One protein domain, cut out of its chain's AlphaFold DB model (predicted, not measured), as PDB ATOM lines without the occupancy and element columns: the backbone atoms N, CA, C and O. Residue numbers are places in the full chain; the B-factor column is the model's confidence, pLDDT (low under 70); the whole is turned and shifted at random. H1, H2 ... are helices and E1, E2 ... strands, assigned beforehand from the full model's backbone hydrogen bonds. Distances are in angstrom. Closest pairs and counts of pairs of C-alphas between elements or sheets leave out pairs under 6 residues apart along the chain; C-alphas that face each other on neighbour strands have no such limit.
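This is residues 112 to 193 of the 214 residues of an uncharacterized protein of Phytophthora parasitica P1976 (UniProt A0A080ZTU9). One twisted, curled sheet of five antiparallel strands forms the body, with the short helix H2 packed slantwise on one face, over E5, in a two-layer arrangement. A second short helix, H1, only grazes the sheet near edge strand E1, and the turns of the hairpins E1-E2 and E4-E5 reach to opposite ends of the long axis. The printed part has 82 residues, in the order H1 E1 E2 H2 E3 E4 E5; the sheet's order is E1 - E2 - E5 - E4 - E3, and the class is mixed, helices and strands. The whole is only just compact, close to loose, with a radius of gyration of the C-alphas of 14.0 A, and is elongated, spanning 46 by 29 by 18 A.

Begin at H1, residues 112 to 121, which only grazes the sheet with its residues 112 to 120. Its closest C-alpha pair to E1, residues 125 to 130, is Leu 119 and Phe 125, 7.6 A apart. E1 forms a hairpin with E2, residues 137 to 143; look for N 127 and O 141, 2.9 A apart, within hydrogen-bond range. Next comes H2, residues 145 to 154, at a height over the sheet of 6.8 A; H1 and H2 are apart. After it, E3, residues 157 to 166, E4, residues 172 to 180, and E5, residues 184 to 192, form a meander, each strand the antiparallel neighbour of the one before. Within hydrogen-bond range here are N 161 and O 175, 3.1 A, between E3 and E4, and N 176 and O 189, 3.0 A, between E4 and E5. E5 is also antiparallel to E2, at 159 degrees, with N 142 and O 190 at 2.9 A. H2 lies over E5, where 6 of its 10 C-alphas fall, and only just not over E4, where 2 fall. It runs slantwise to the strands, at 55 degrees to E5 on the local plane; their closest C-alphas are Thr 147 and Val 188, 5.5 A apart. Every O i to N i+4 pair is within range in H1, and 5 of 6 in H2.

Find C-alpha 112 at (182.773, 166.642, 112.324), where H1 begins its 14.2 A. E1 and E2 each measure 17.3 A, and H2 14.4 A. E3 starts at C-alpha 157, (160.569, 144.380, 116.240), and runs 25.9 A; E4 covers 25.7 A. E5, 24.3 A, ends at C-alpha 192, (172.876, 160.253, 108.625).

The two C-alphas farthest apart are Glu 133 and Met 182, at 46.9 A. The printed part has no cut and no long link. Its mean pLDDT is 89.4, and no printed residue is under 70.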
ATOM      1  N   ILE A 112     182.738 168.069 112.654       88.50
ATOM      2  CA  ILE A 112     182.773 166.642 112.324       88.50
ATOM      3  C   ILE A 112     183.910 165.912 113.052       88.50
ATOM      4  O   ILE A 112     183.699 164.815 113.553       88.50
ATOM      5  N   GLU A 113     185.084 166.532 113.189       89.50
ATOM      6  CA  GLU A 113     186.185 165.977 113.985       89.50
ATOM      7  C   GLU A 113     185.801 165.882 115.463       89.50
ATOM      8  O   GLU A 113     186.022 164.851 116.090       89.50
ATOM      9  N   ALA A 114     185.152 166.917 116.007       89.81
ATOM     10  CA  ALA A 114     184.639 166.886 117.373       89.81
ATOM     11  C   ALA A 114     183.610 165.761 117.579       89.81
ATOM     12  O   ALA A 114     183.655 165.080 118.603       89.81
ATOM     13  N   LEU A 115     182.737 165.517 116.593       90.62
ATOM     14  CA  LEU A 115     181.806 164.387 116.621       90.62
ATOM     15  C   LEU A 115     182.550 163.048 116.686       90.62
ATOM     16  O   LEU A 115     182.248 162.236 117.555       90.62
ATOM     17  N   PHE A 116     183.529 162.811 115.808       93.19
ATOM     18  CA  PHE A 116     184.297 161.561 115.826       93.19
ATOM     19  C   PHE A 116     185.114 161.392 117.111       93.19
ATOM     20  O   PHE A 116     185.180 160.287 117.645       93.19
ATOM     21  N   ASN A 117     185.679 162.472 117.653       92.56
ATOM     22  CA  ASN A 117     186.363 162.440 118.945       92.56
ATOM     23  C   ASN A 117     185.417 161.994 120.064       92.56
ATOM     24  O   ASN A 117     185.789 161.136 120.862       92.56
ATOM     25  N   GLN A 118     184.188 162.513 120.084       91.88
ATOM     26  CA  GLN A 118     183.182 162.114 121.063       91.88
ATOM     27  C   GLN A 118     182.739 160.655 120.872       91.88
ATOM     28  O   GLN A 118     182.688 159.904 121.842       91.88
ATOM     29  N   LEU A 119     182.489 160.217 119.632       95.00
ATOM     30  CA  LEU A 119     182.145 158.818 119.339       95.00
ATOM     31  C   LEU A 119     183.236 157.853 119.828       95.00
ATOM     32  O   LEU A 119     182.922 156.820 120.415       95.00
ATOM     33  N   ASN A 120     184.507 158.210 119.639       95.06
ATOM     34  CA  ASN A 120     185.641 157.429 120.129       95.06
ATOM     35  C   ASN A 120     185.738 157.439 121.659       95.06
ATOM     36  O   ASN A 120     185.918 156.386 122.271       95.06
ATOM     37  N   GLN A 121     185.600 158.613 122.280       94.56
ATOM     38  CA  GLN A 121     185.653 158.777 123.735       94.56
ATOM     39  C   GLN A 121     184.580 157.938 124.438       94.56
ATOM     40  O   GLN A 121     184.881 157.223 125.396       94.56
ATOM     41  N   ASP A 122     183.356 157.978 123.917       93.62
ATOM     42  CA  ASP A 122     182.199 157.276 124.472       93.62
ATOM     43  C   ASP A 122     182.084 155.823 123.960       93.62
ATOM     44  O   ASP A 122     181.136 155.111 124.296       93.62
ATOM     45  N   LYS A 123     183.063 155.356 123.168       95.69
ATOM     46  CA  LYS A 123     183.162 153.987 122.627       95.69
ATOM     47  C   LYS A 123     181.937 153.562 121.815       95.69
ATOM     48  O   LYS A 123     181.485 152.416 121.890       95.69
ATOM     49  N   PHE A 124     181.388 154.488 121.040       96.62
ATOM     50  CA  PHE A 124     180.335 154.180 120.088       96.62
ATOM     51  C   PHE A 124     180.878 153.297 118.971       96.62
ATOM     52  O   PHE A 124     181.975 153.513 118.455       96.62
ATOM     53  N   PHE A 125     180.063 152.342 118.536       94.38
ATOM     54  CA  PHE A 125     180.264 151.726 117.235       94.38
ATOM     55  C   PHE A 125     179.833 152.723 116.163       94.38
ATOM     56  O   PHE A 125     178.767 153.329 116.293       94.38
ATOM     57  N   TYR A 126     180.611 152.881 115.095       96.31
ATOM     58  CA  TYR A 126     180.195 153.690 113.958       96.31
ATOM     59  C   TYR A 126     180.776 153.193 112.630       96.31
ATOM     60  O   TYR A 126     181.853 152.604 112.577       96.31
ATOM     61  N   ARG A 127     180.061 153.462 111.535       95.31
ATOM     62  CA  ARG A 127     180.506 153.259 110.147       95.31
ATOM     63  C   ARG A 127     180.199 154.499 109.334       95.31
ATOM     64  O   ARG A 127     179.146 155.102 109.508       95.31
ATOM     65  N   TYR A 128     181.088 154.870 108.425       94.44
ATOM     66  CA  TYR A 128     180.896 156.054 107.598       94.44
ATOM     67  C   TYR A 128     181.481 155.883 106.202       94.44
ATOM     68  O   TYR A 128     182.251 154.966 105.920       94.44
ATOM     69  N   THR A 129     181.109 156.787 105.309       93.25
ATOM     70  CA  THR A 129     181.730 156.941 103.991       93.25
ATOM     71  C   THR A 129     181.791 158.413 103.638       93.25
ATOM     72  O   THR A 129     180.940 159.202 104.057       93.25
ATOM     73  N   THR A 130     182.792 158.777 102.847       92.56
ATOM     74  CA  THR A 130     182.972 160.119 102.299       92.56
ATOM     75  C   THR A 130     182.845 160.102 100.778       92.56
ATOM     76  O   THR A 130     183.003 159.067 100.127       92.56
ATOM     77  N   TYR A 131     182.529 161.254 100.195       89.19
ATOM     78  CA  TYR A 131     182.683 161.449  98.756       89.19
ATOM     79  C   TYR A 131     184.172 161.524  98.409       89.19
ATOM     80  O   TYR A 131     184.907 162.276  99.046       89.19
ATOM     81  N   LEU A 132     184.610 160.795  97.380       89.62
ATOM     82  CA  LEU A 132     186.025 160.728  96.996       89.62
ATOM     83  C   LEU A 132     186.603 162.112  96.646       89.62
ATOM     84  O   LEU A 132     187.725 162.435  97.025       89.62
ATOM     85  N   GLU A 133     185.813 162.936  95.962       91.50
ATOM     86  CA  GLU A 133     186.236 164.239  95.438       91.50
ATOM     87  C   GLU A 133     186.299 165.323  96.516       91.50
ATOM     88  O   GLU A 133     187.252 166.092  96.583       91.50
ATOM     89  N   THR A 134     185.275 165.397  97.368       88.69
ATOM     90  CA  THR A 134     185.121 166.494  98.336       88.69
ATOM     91  C   THR A 134     185.546 166.113  99.746       88.69
ATOM     92  O   THR A 134     185.611 166.981 100.613       88.69
ATOM     93  N   GLN A 135     185.763 164.818 100.004       88.06
ATOM     94  CA  GLN A 135     185.969 164.241 101.336       88.06
ATOM     95  C   GLN A 135     184.861 164.601 102.344       88.06
ATOM     96  O   GLN A 135     184.998 164.383 103.547       88.06
ATOM     97  N   ARG A 136     183.718 165.110 101.862       87.94
ATOM     98  CA  ARG A 136     182.546 165.391 102.686       87.94
ATOM     99  C   ARG A 136     181.903 164.077 103.103       87.94
ATOM    100  O   ARG A 136     181.838 163.128 102.321       87.94
ATOM    101  N   LEU A 137     181.384 164.050 104.326       90.19
ATOM    102  CA  LEU A 137     180.614 162.927 104.836       90.19
ATOM    103  C   LEU A 137     179.401 162.646 103.933       90.19
ATOM    104  O   LEU A 137     178.571 163.529 103.722       90.19
ATOM    105  N   LYS A 138     179.319 161.418 103.417       90.62
ATOM    106  CA  LYS A 138     178.202 160.917 102.607       90.62
ATOM    107  C   LYS A 138     177.162 160.214 103.472       90.62
ATOM    108  O   LYS A 138     175.973 160.449 103.311       90.62
ATOM    109  N   TYR A 139     177.614 159.360 104.385       91.12
ATOM    110  CA  TYR A 139     176.769 158.761 105.413       91.12
ATOM    111  C   TYR A 139     177.588 158.506 106.678       91.12
ATOM    112  O   TYR A 139     178.804 158.320 106.602       91.12
ATOM    113  N   LEU A 140     176.911 158.471 107.823       94.75
ATOM    114  CA  LEU A 140     177.466 158.058 109.113       94.75
ATOM    115  C   LEU A 140     176.388 157.295 109.871       94.75
ATOM    116  O   LEU A 140     175.324 157.846 110.098       94.75
ATOM    117  N   LEU A 141     176.663 156.064 110.276       94.88
ATOM    118  CA  LEU A 141     175.851 155.277 111.198       94.88
ATOM    119  C   LEU A 141     176.597 155.163 112.518       94.88
ATOM    120  O   LEU A 141     177.801 154.921 112.504       94.88
ATOM    121  N   TRP A 142     175.898 155.298 113.642       96.62
ATOM    122  CA  TRP A 142     176.470 155.115 114.973       96.62
ATOM    123  C   TRP A 142     175.493 154.423 115.924       96.62
ATOM    124  O   TRP A 142     174.274 154.561 115.810       96.62
ATOM    125  N   ALA A 143     176.035 153.671 116.878       95.75
ATOM    126  CA  ALA A 143     175.284 152.923 117.876       95.75
ATOM    127  C   ALA A 143     176.004 152.960 119.228       95.75
ATOM    128  O   ALA A 143     177.218 152.752 119.306       95.75
ATOM    129  N   HIS A 144     175.249 153.207 120.299       94.69
ATOM    130  CA  HIS A 144     175.798 153.167 121.651       94.69
ATOM    131  C   HIS A 144     176.008 151.700 122.065       94.69
ATOM    132  O   HIS A 144     175.091 150.889 121.904       94.69
ATOM    133  N   PRO A 145     177.162 151.324 122.646       92.81
ATOM    134  CA  PRO A 145     177.479 149.923 122.929       92.81
ATOM    135  C   PRO A 145     176.446 149.254 123.846       92.81
ATOM    136  O   PRO A 145     176.057 148.112 123.612       92.81
ATOM    137  N   ALA A 146     175.934 149.969 124.852       92.12
ATOM    138  CA  ALA A 146     174.911 149.426 125.749       92.12
ATOM    139  C   ALA A 146     173.579 149.119 125.039       92.12
ATOM    140  O   ALA A 146     172.979 148.079 125.302       92.12
ATOM    141  N   THR A 147     173.118 149.985 124.127       91.00
ATOM    142  CA  THR A 147     171.844 149.760 123.427       91.00
ATOM    143  C   THR A 147     171.985 148.706 122.337       91.00
ATOM    144  O   THR A 147     171.079 147.897 122.163       91.00
ATOM    145  N   ALA A 148     173.141 148.648 121.670       87.88
ATOM    146  CA  ALA A 148     173.470 147.578 120.736       87.88
ATOM    147  C   ALA A 148     173.496 146.206 121.434       87.88
ATOM    148  O   ALA A 148     172.923 145.245 120.928       87.88
ATOM    149  N   SER A 149     174.105 146.114 122.622       89.44
ATOM    150  CA  SER A 149     174.099 144.885 123.429       89.44
ATOM    151  C   SER A 149     172.698 144.504 123.898       89.44
ATOM    152  O   SER A 149     172.338 143.332 123.850       89.44
ATOM    153  N   LEU A 150     171.886 145.482 124.310       88.81
ATOM    154  CA  LEU A 150     170.508 145.234 124.734       88.81
ATOM    155  C   LEU A 150     169.638 144.720 123.581       88.81
ATOM    156  O   LEU A 150     168.862 143.784 123.774       88.81
ATOM    157  N   TYR A 151     169.818 145.289 122.384       88.06
ATOM    158  CA  TYR A 151     169.149 144.848 121.164       88.06
ATOM    159  C   TYR A 151     169.477 143.392 120.824       88.06
ATOM    160  O   TYR A 151     168.564 142.627 120.545       88.06
ATOM    161  N   LYS A 152     170.747 142.969 120.937       86.00
ATOM    162  CA  LYS A 152     171.151 141.574 120.664       86.00
ATOM    163  C   LYS A 152     170.391 140.530 121.489       86.00
ATOM    164  O   LYS A 152     170.287 139.390 121.054       86.00
ATOM    165  N   VAL A 153     169.922 140.897 122.681       85.69
ATOM    166  CA  VAL A 153     169.270 139.974 123.624       85.69
ATOM    167  C   VAL A 153     167.742 140.078 123.575       85.69
ATOM    168  O   VAL A 153     167.066 139.121 123.929       85.69
ATOM    169  N   ASN A 154     167.188 141.218 123.143       73.56
ATOM    170  CA  ASN A 154     165.758 141.537 123.280       73.56
ATOM    171  C   ASN A 154     165.112 142.049 121.977       73.56
ATOM    172  O   ASN A 154     164.180 142.851 122.039       73.56
ATOM    173  N   SER A 155     165.631 141.677 120.804       70.62
ATOM    174  CA  SER A 155     165.090 142.156 119.528       70.62
ATOM    175  C   SER A 155     163.847 141.370 119.108       70.62
ATOM    176  O   SER A 155     163.977 140.233 118.655       70.62
ATOM    177  N   ASP A 156     162.678 142.006 119.170       73.38
ATOM    178  CA  ASP A 156     161.440 141.462 118.594       73.38
ATOM    179  C   ASP A 156     161.062 142.195 117.300       73.38
ATOM    180  O   ASP A 156     160.862 141.586 116.251       73.38
ATOM    181  N   ILE A 157     160.995 143.529 117.359       83.94
ATOM    182  CA  ILE A 157     160.569 144.380 116.240       83.94
ATOM    183  C   ILE A 157     161.555 145.534 116.079       83.94
ATOM    184  O   ILE A 157     161.960 146.154 117.066       83.94
ATOM    185  N   LEU A 158     161.910 145.840 114.828       89.81
ATOM    186  CA  LEU A 158     162.709 147.001 114.445       89.81
ATOM    187  C   LEU A 158     161.829 148.009 113.702       89.81
ATOM    188  O   LEU A 158     161.135 147.651 112.753       89.81
ATOM    189  N   VAL A 159     161.891 149.273 114.107       91.12
ATOM    190  CA  VAL A 159     161.222 150.385 113.430       91.12
ATOM    191  C   VAL A 159     162.279 151.391 113.002       91.12
ATOM    192  O   VAL A 159     163.159 151.768 113.778       91.12
ATOM    193  N   MET A 160     162.196 151.808 111.746       92.62
ATOM    194  CA  MET A 160     163.135 152.726 111.119       92.62
ATOM    195  C   MET A 160     162.348 153.890 110.540       92.62
ATOM    196  O   MET A 160     161.453 153.672 109.727       92.62
ATOM    197  N   ASP A 161     162.674 155.105 110.967       91.06
ATOM    198  CA  ASP A 161     162.013 156.312 110.478       91.06
ATOM    199  C   ASP A 161     163.009 157.461 110.305       91.06
ATOM    200  O   ASP A 161     163.890 157.689 111.144       91.06
ATOM    201  N   CYS A 162     162.876 158.177 109.193       87.44
ATOM    202  CA  CYS A 162     163.678 159.353 108.894       87.44
ATOM    203  C   CYS A 162     162.992 160.589 109.465       87.44
ATOM    204  O   CYS A 162     161.846 160.889 109.145       87.44
ATOM    205  N   THR A 163     163.720 161.393 110.238       80.38
ATOM    206  CA  THR A 163     163.193 162.699 110.624       80.38
ATOM    207  C   THR A 163     163.143 163.607 109.399       80.38
ATOM    208  O   THR A 163     164.156 163.772 108.720       80.38
ATOM    209  N   TYR A 164     162.022 164.295 109.181       73.00
ATOM    210  CA  TYR A 164     161.853 165.264 108.085       73.00
ATOM    211  C   TYR A 164     162.863 166.433 108.086       73.00
ATOM    212  O   TYR A 164     162.924 167.193 107.122       73.00
ATOM    213  N   LYS A 165     163.640 166.623 109.163       78.38
ATOM    214  CA  LYS A 165     164.668 167.667 109.261       78.38
ATOM    215  C   LYS A 165     166.042 167.117 108.892       78.38
ATOM    216  O   LYS A 165     166.498 166.128 109.462       78.38
ATOM    217  N   THR A 166     166.728 167.821 107.999       83.00
ATOM    218  CA  THR A 166     168.137 167.592 107.675       83.00
ATOM    219  C   THR A 166     169.050 168.437 108.570       83.00
ATOM    220  O   THR A 166     168.643 169.458 109.135       83.00
ATOM    221  N   ASN A 167     170.296 167.995 108.751       83.38
ATOM    222  CA  ASN A 167     171.311 168.768 109.472       83.38
ATOM    223  C   ASN A 167     171.921 169.882 108.581       83.38
ATOM    224  O   ASN A 167     171.569 170.023 107.415       83.38
ATOM    225  N   LYS A 168     172.885 170.663 109.104       82.06
ATOM    226  CA  LYS A 168     173.621 171.705 108.338       82.06
ATOM    227  C   LYS A 168     174.330 171.158 107.081       82.06
ATOM    228  O   LYS A 168     174.742 171.933 106.224       82.06
ATOM    229  N   PHE A 169     174.514 169.845 107.007       84.44
ATOM    230  CA  PHE A 169     175.128 169.139 105.890       84.44
ATOM    231  C   PHE A 169     174.090 168.457 104.990       84.44
ATOM    232  O   PHE A 169     174.472 167.590 104.207       84.44
ATOM    233  N   ASP A 170     172.813 168.826 105.092       86.19
ATOM    234  CA  ASP A 170     171.722 168.313 104.260       86.19
ATOM    235  C   ASP A 170     171.527 166.790 104.362       86.19
ATOM    236  O   ASP A 170     170.933 166.175 103.480       86.19
ATOM    237  N   LEU A 171     172.001 166.172 105.450       88.25
ATOM    238  CA  LEU A 171     171.828 164.743 105.697       88.25
ATOM    239  C   LEU A 171     170.585 164.521 106.575       88.25
ATOM    240  O   LEU A 171     170.552 165.043 107.701       88.25
ATOM    241  N   PRO A 172     169.557 163.788 106.105       89.94
ATOM    242  CA  PRO A 172     168.462 163.332 106.957       89.94
ATOM    243  C   PRO A 172     168.968 162.382 108.046       89.94
ATOM    244  O   PRO A 172     169.893 161.597 107.832       89.94
ATOM    245  N   LEU A 173     168.344 162.456 109.224       91.56
ATOM    246  CA  LEU A 173     168.614 161.558 110.344       91.56
ATOM    247  C   LEU A 173     167.605 160.404 110.350       91.56
ATOM    248  O   LEU A 173     166.430 160.606 110.647       91.56
ATOM    249  N   LEU A 174     168.084 159.197 110.072       92.38
ATOM    250  CA  LEU A 174     167.388 157.941 110.306       92.38
ATOM    251  C   LEU A 174     167.523 157.552 111.781       92.38
ATOM    252  O   LEU A 174     168.636 157.401 112.293       92.38
ATOM    253  N   ASN A 175     166.395 157.345 112.450       93.25
ATOM    254  CA  ASN A 175     166.342 156.728 113.767       93.25
ATOM    255  C   ASN A 175     165.941 155.263 113.630       93.25
ATOM    256  O   ASN A 175     164.894 154.956 113.062       93.25
ATOM    257  N   VAL A 176     166.751 154.376 114.204       92.75
ATOM    258  CA  VAL A 176     166.459 152.946 114.286       92.75
ATOM    259  C   VAL A 176     166.167 152.600 115.738       92.75
ATOM    260  O   VAL A 176     167.034 152.691 116.616       92.75
ATOM    261  N   ILE A 177     164.927 152.213 116.001       93.12
ATOM    262  CA  ILE A 177     164.452 151.828 117.327       93.12
ATOM    263  C   ILE A 177     164.001 150.375 117.319       93.12
ATOM    264  O   ILE A 177     163.598 149.844 116.288       93.12
ATOM    265  N   SER A 178     164.045 149.738 118.479       91.12
ATOM    266  CA  SER A 178     163.485 148.409 118.671       91.12
ATOM    267  C   SER A 178     162.522 148.406 119.844       91.12
ATOM    268  O   SER A 178     162.764 149.081 120.849       91.12
ATOM    269  N   LEU A 179     161.423 147.669 119.688       88.94
ATOM    270  CA  LEU A 179     160.543 147.325 120.793       88.94
ATOM    271  C   LEU A 179     161.072 146.046 121.430       88.94
ATOM    272  O   LEU A 179     161.343 145.063 120.741       88.94
ATOM    273  N   THR A 180     161.218 146.095 122.744       82.50
ATOM    274  CA  THR A 180     161.577 144.939 123.565       82.50
ATOM    275  C   THR A 180     160.311 144.258 124.077       82.50
ATOM    276  O   THR A 180     159.297 144.928 124.289       82.50
ATOM    277  N   GLY A 181     160.386 142.966 124.402       79.44
ATOM    278  CA  GLY A 181     159.293 142.216 125.040       79.44
ATOM    279  C   GLY A 181     158.822 142.734 126.412       79.44
ATOM    280  O   GLY A 181     157.902 142.170 126.996       79.44
ATOM    281  N   MET A 182     159.422 143.811 126.934       82.12
ATOM    282  CA  MET A 182     158.988 144.522 128.145       82.12
ATOM    283  C   MET A 182     158.172 145.789 127.834       82.12
ATOM    284  O   MET A 182     158.043 146.649 128.701       82.12
ATOM    285  N   ASP A 183     157.675 145.943 126.601       82.38
ATOM    286  CA  ASP A 183     156.975 147.149 126.121       82.38
ATOM    287  C   ASP A 183     157.821 148.431 126.269       82.38
ATOM    288  O   ASP A 183     157.332 149.536 126.496       82.38
ATOM    289  N   THR A 184     159.147 148.286 126.159       85.94
ATOM    290  CA  THR A 184     160.077 149.423 126.174       85.94
ATOM    291  C   THR A 184     160.716 149.626 124.812       85.94
ATOM    292  O   THR A 184     161.053 148.661 124.118       85.94
ATOM    293  N   VAL A 185     160.902 150.894 124.442       90.00
ATOM    294  CA  VAL A 185     161.543 151.300 123.189       90.00
ATOM    295  C   VAL A 185     163.006 151.628 123.445       90.00
ATOM    296  O   VAL A 185     163.329 152.538 124.214       90.00
ATOM    297  N   ILE A 186     163.895 150.935 122.742       91.19
ATOM    298  CA  ILE A 186     165.336 151.184 122.787       91.19
ATOM    299  C   ILE A 186     165.796 151.796 121.467       91.19
ATOM    300  O   ILE A 186     165.370 151.388 120.389       91.19
ATOM    301  N   ARG A 187     166.687 152.791 121.531       92.06
ATOM    302  CA  ARG A 187     167.348 153.335 120.334       92.06
ATOM    303  C   ARG A 187     168.548 152.461 120.006       92.06
ATOM    304  O   ARG A 187     169.549 152.506 120.717       92.06
ATOM    305  N   VAL A 188     168.432 151.662 118.952       92.88
ATOM    306  CA  VAL A 188     169.471 150.707 118.550       92.88
ATOM    307  C   VAL A 188     170.633 151.459 117.917       92.88
ATOM    308  O   VAL A 188     171.764 151.376 118.391       92.88
ATOM    309  N   CYS A 189     170.341 152.240 116.882       94.81
ATOM    310  CA  CYS A 189     171.325 153.055 116.190       94.81
ATOM    311  C   CYS A 189     170.669 154.265 115.521       94.81
ATOM    312  O   CYS A 189     169.445 154.406 115.458       94.81
ATOM    313  N   GLN A 190     171.513 155.168 115.045       94.25
ATOM    314  CA  GLN A 190     171.117 156.319 114.253       94.25
ATOM    315  C   GLN A 190     172.017 156.404 113.031       94.25
ATOM    316  O   GLN A 190     173.172 155.975 113.078       94.25
ATOM    317  N   ALA A 191     171.495 156.959 111.943       94.12
ATOM    318  CA  ALA A 191     172.295 157.198 110.759       94.12
ATOM    319  C   ALA A 191     171.964 158.529 110.094       94.12
ATOM    320  O   ALA A 191     170.807 158.898 109.938       94.12
ATOM    321  N   TRP A 192     172.992 159.232 109.648       93.19
ATOM    322  CA  TRP A 192     172.876 160.253 108.625       93.19
ATOM    323  C   TRP A 192     172.986 159.593 107.264       93.19
ATOM    324  O   TRP A 192     174.008 158.974 106.964       93.19
ATOM    325  N   LEU A 193     171.933 159.721 106.465       89.50
ATOM    326  CA  LEU A 193     171.865 159.151 105.126       89.50
ATOM    327  C   LEU A 193     172.159 160.229 104.078       89.50
ATOM    328  O   LEU A 193     171.868 161.401 104.323       89.50
TER     329      LEU A 193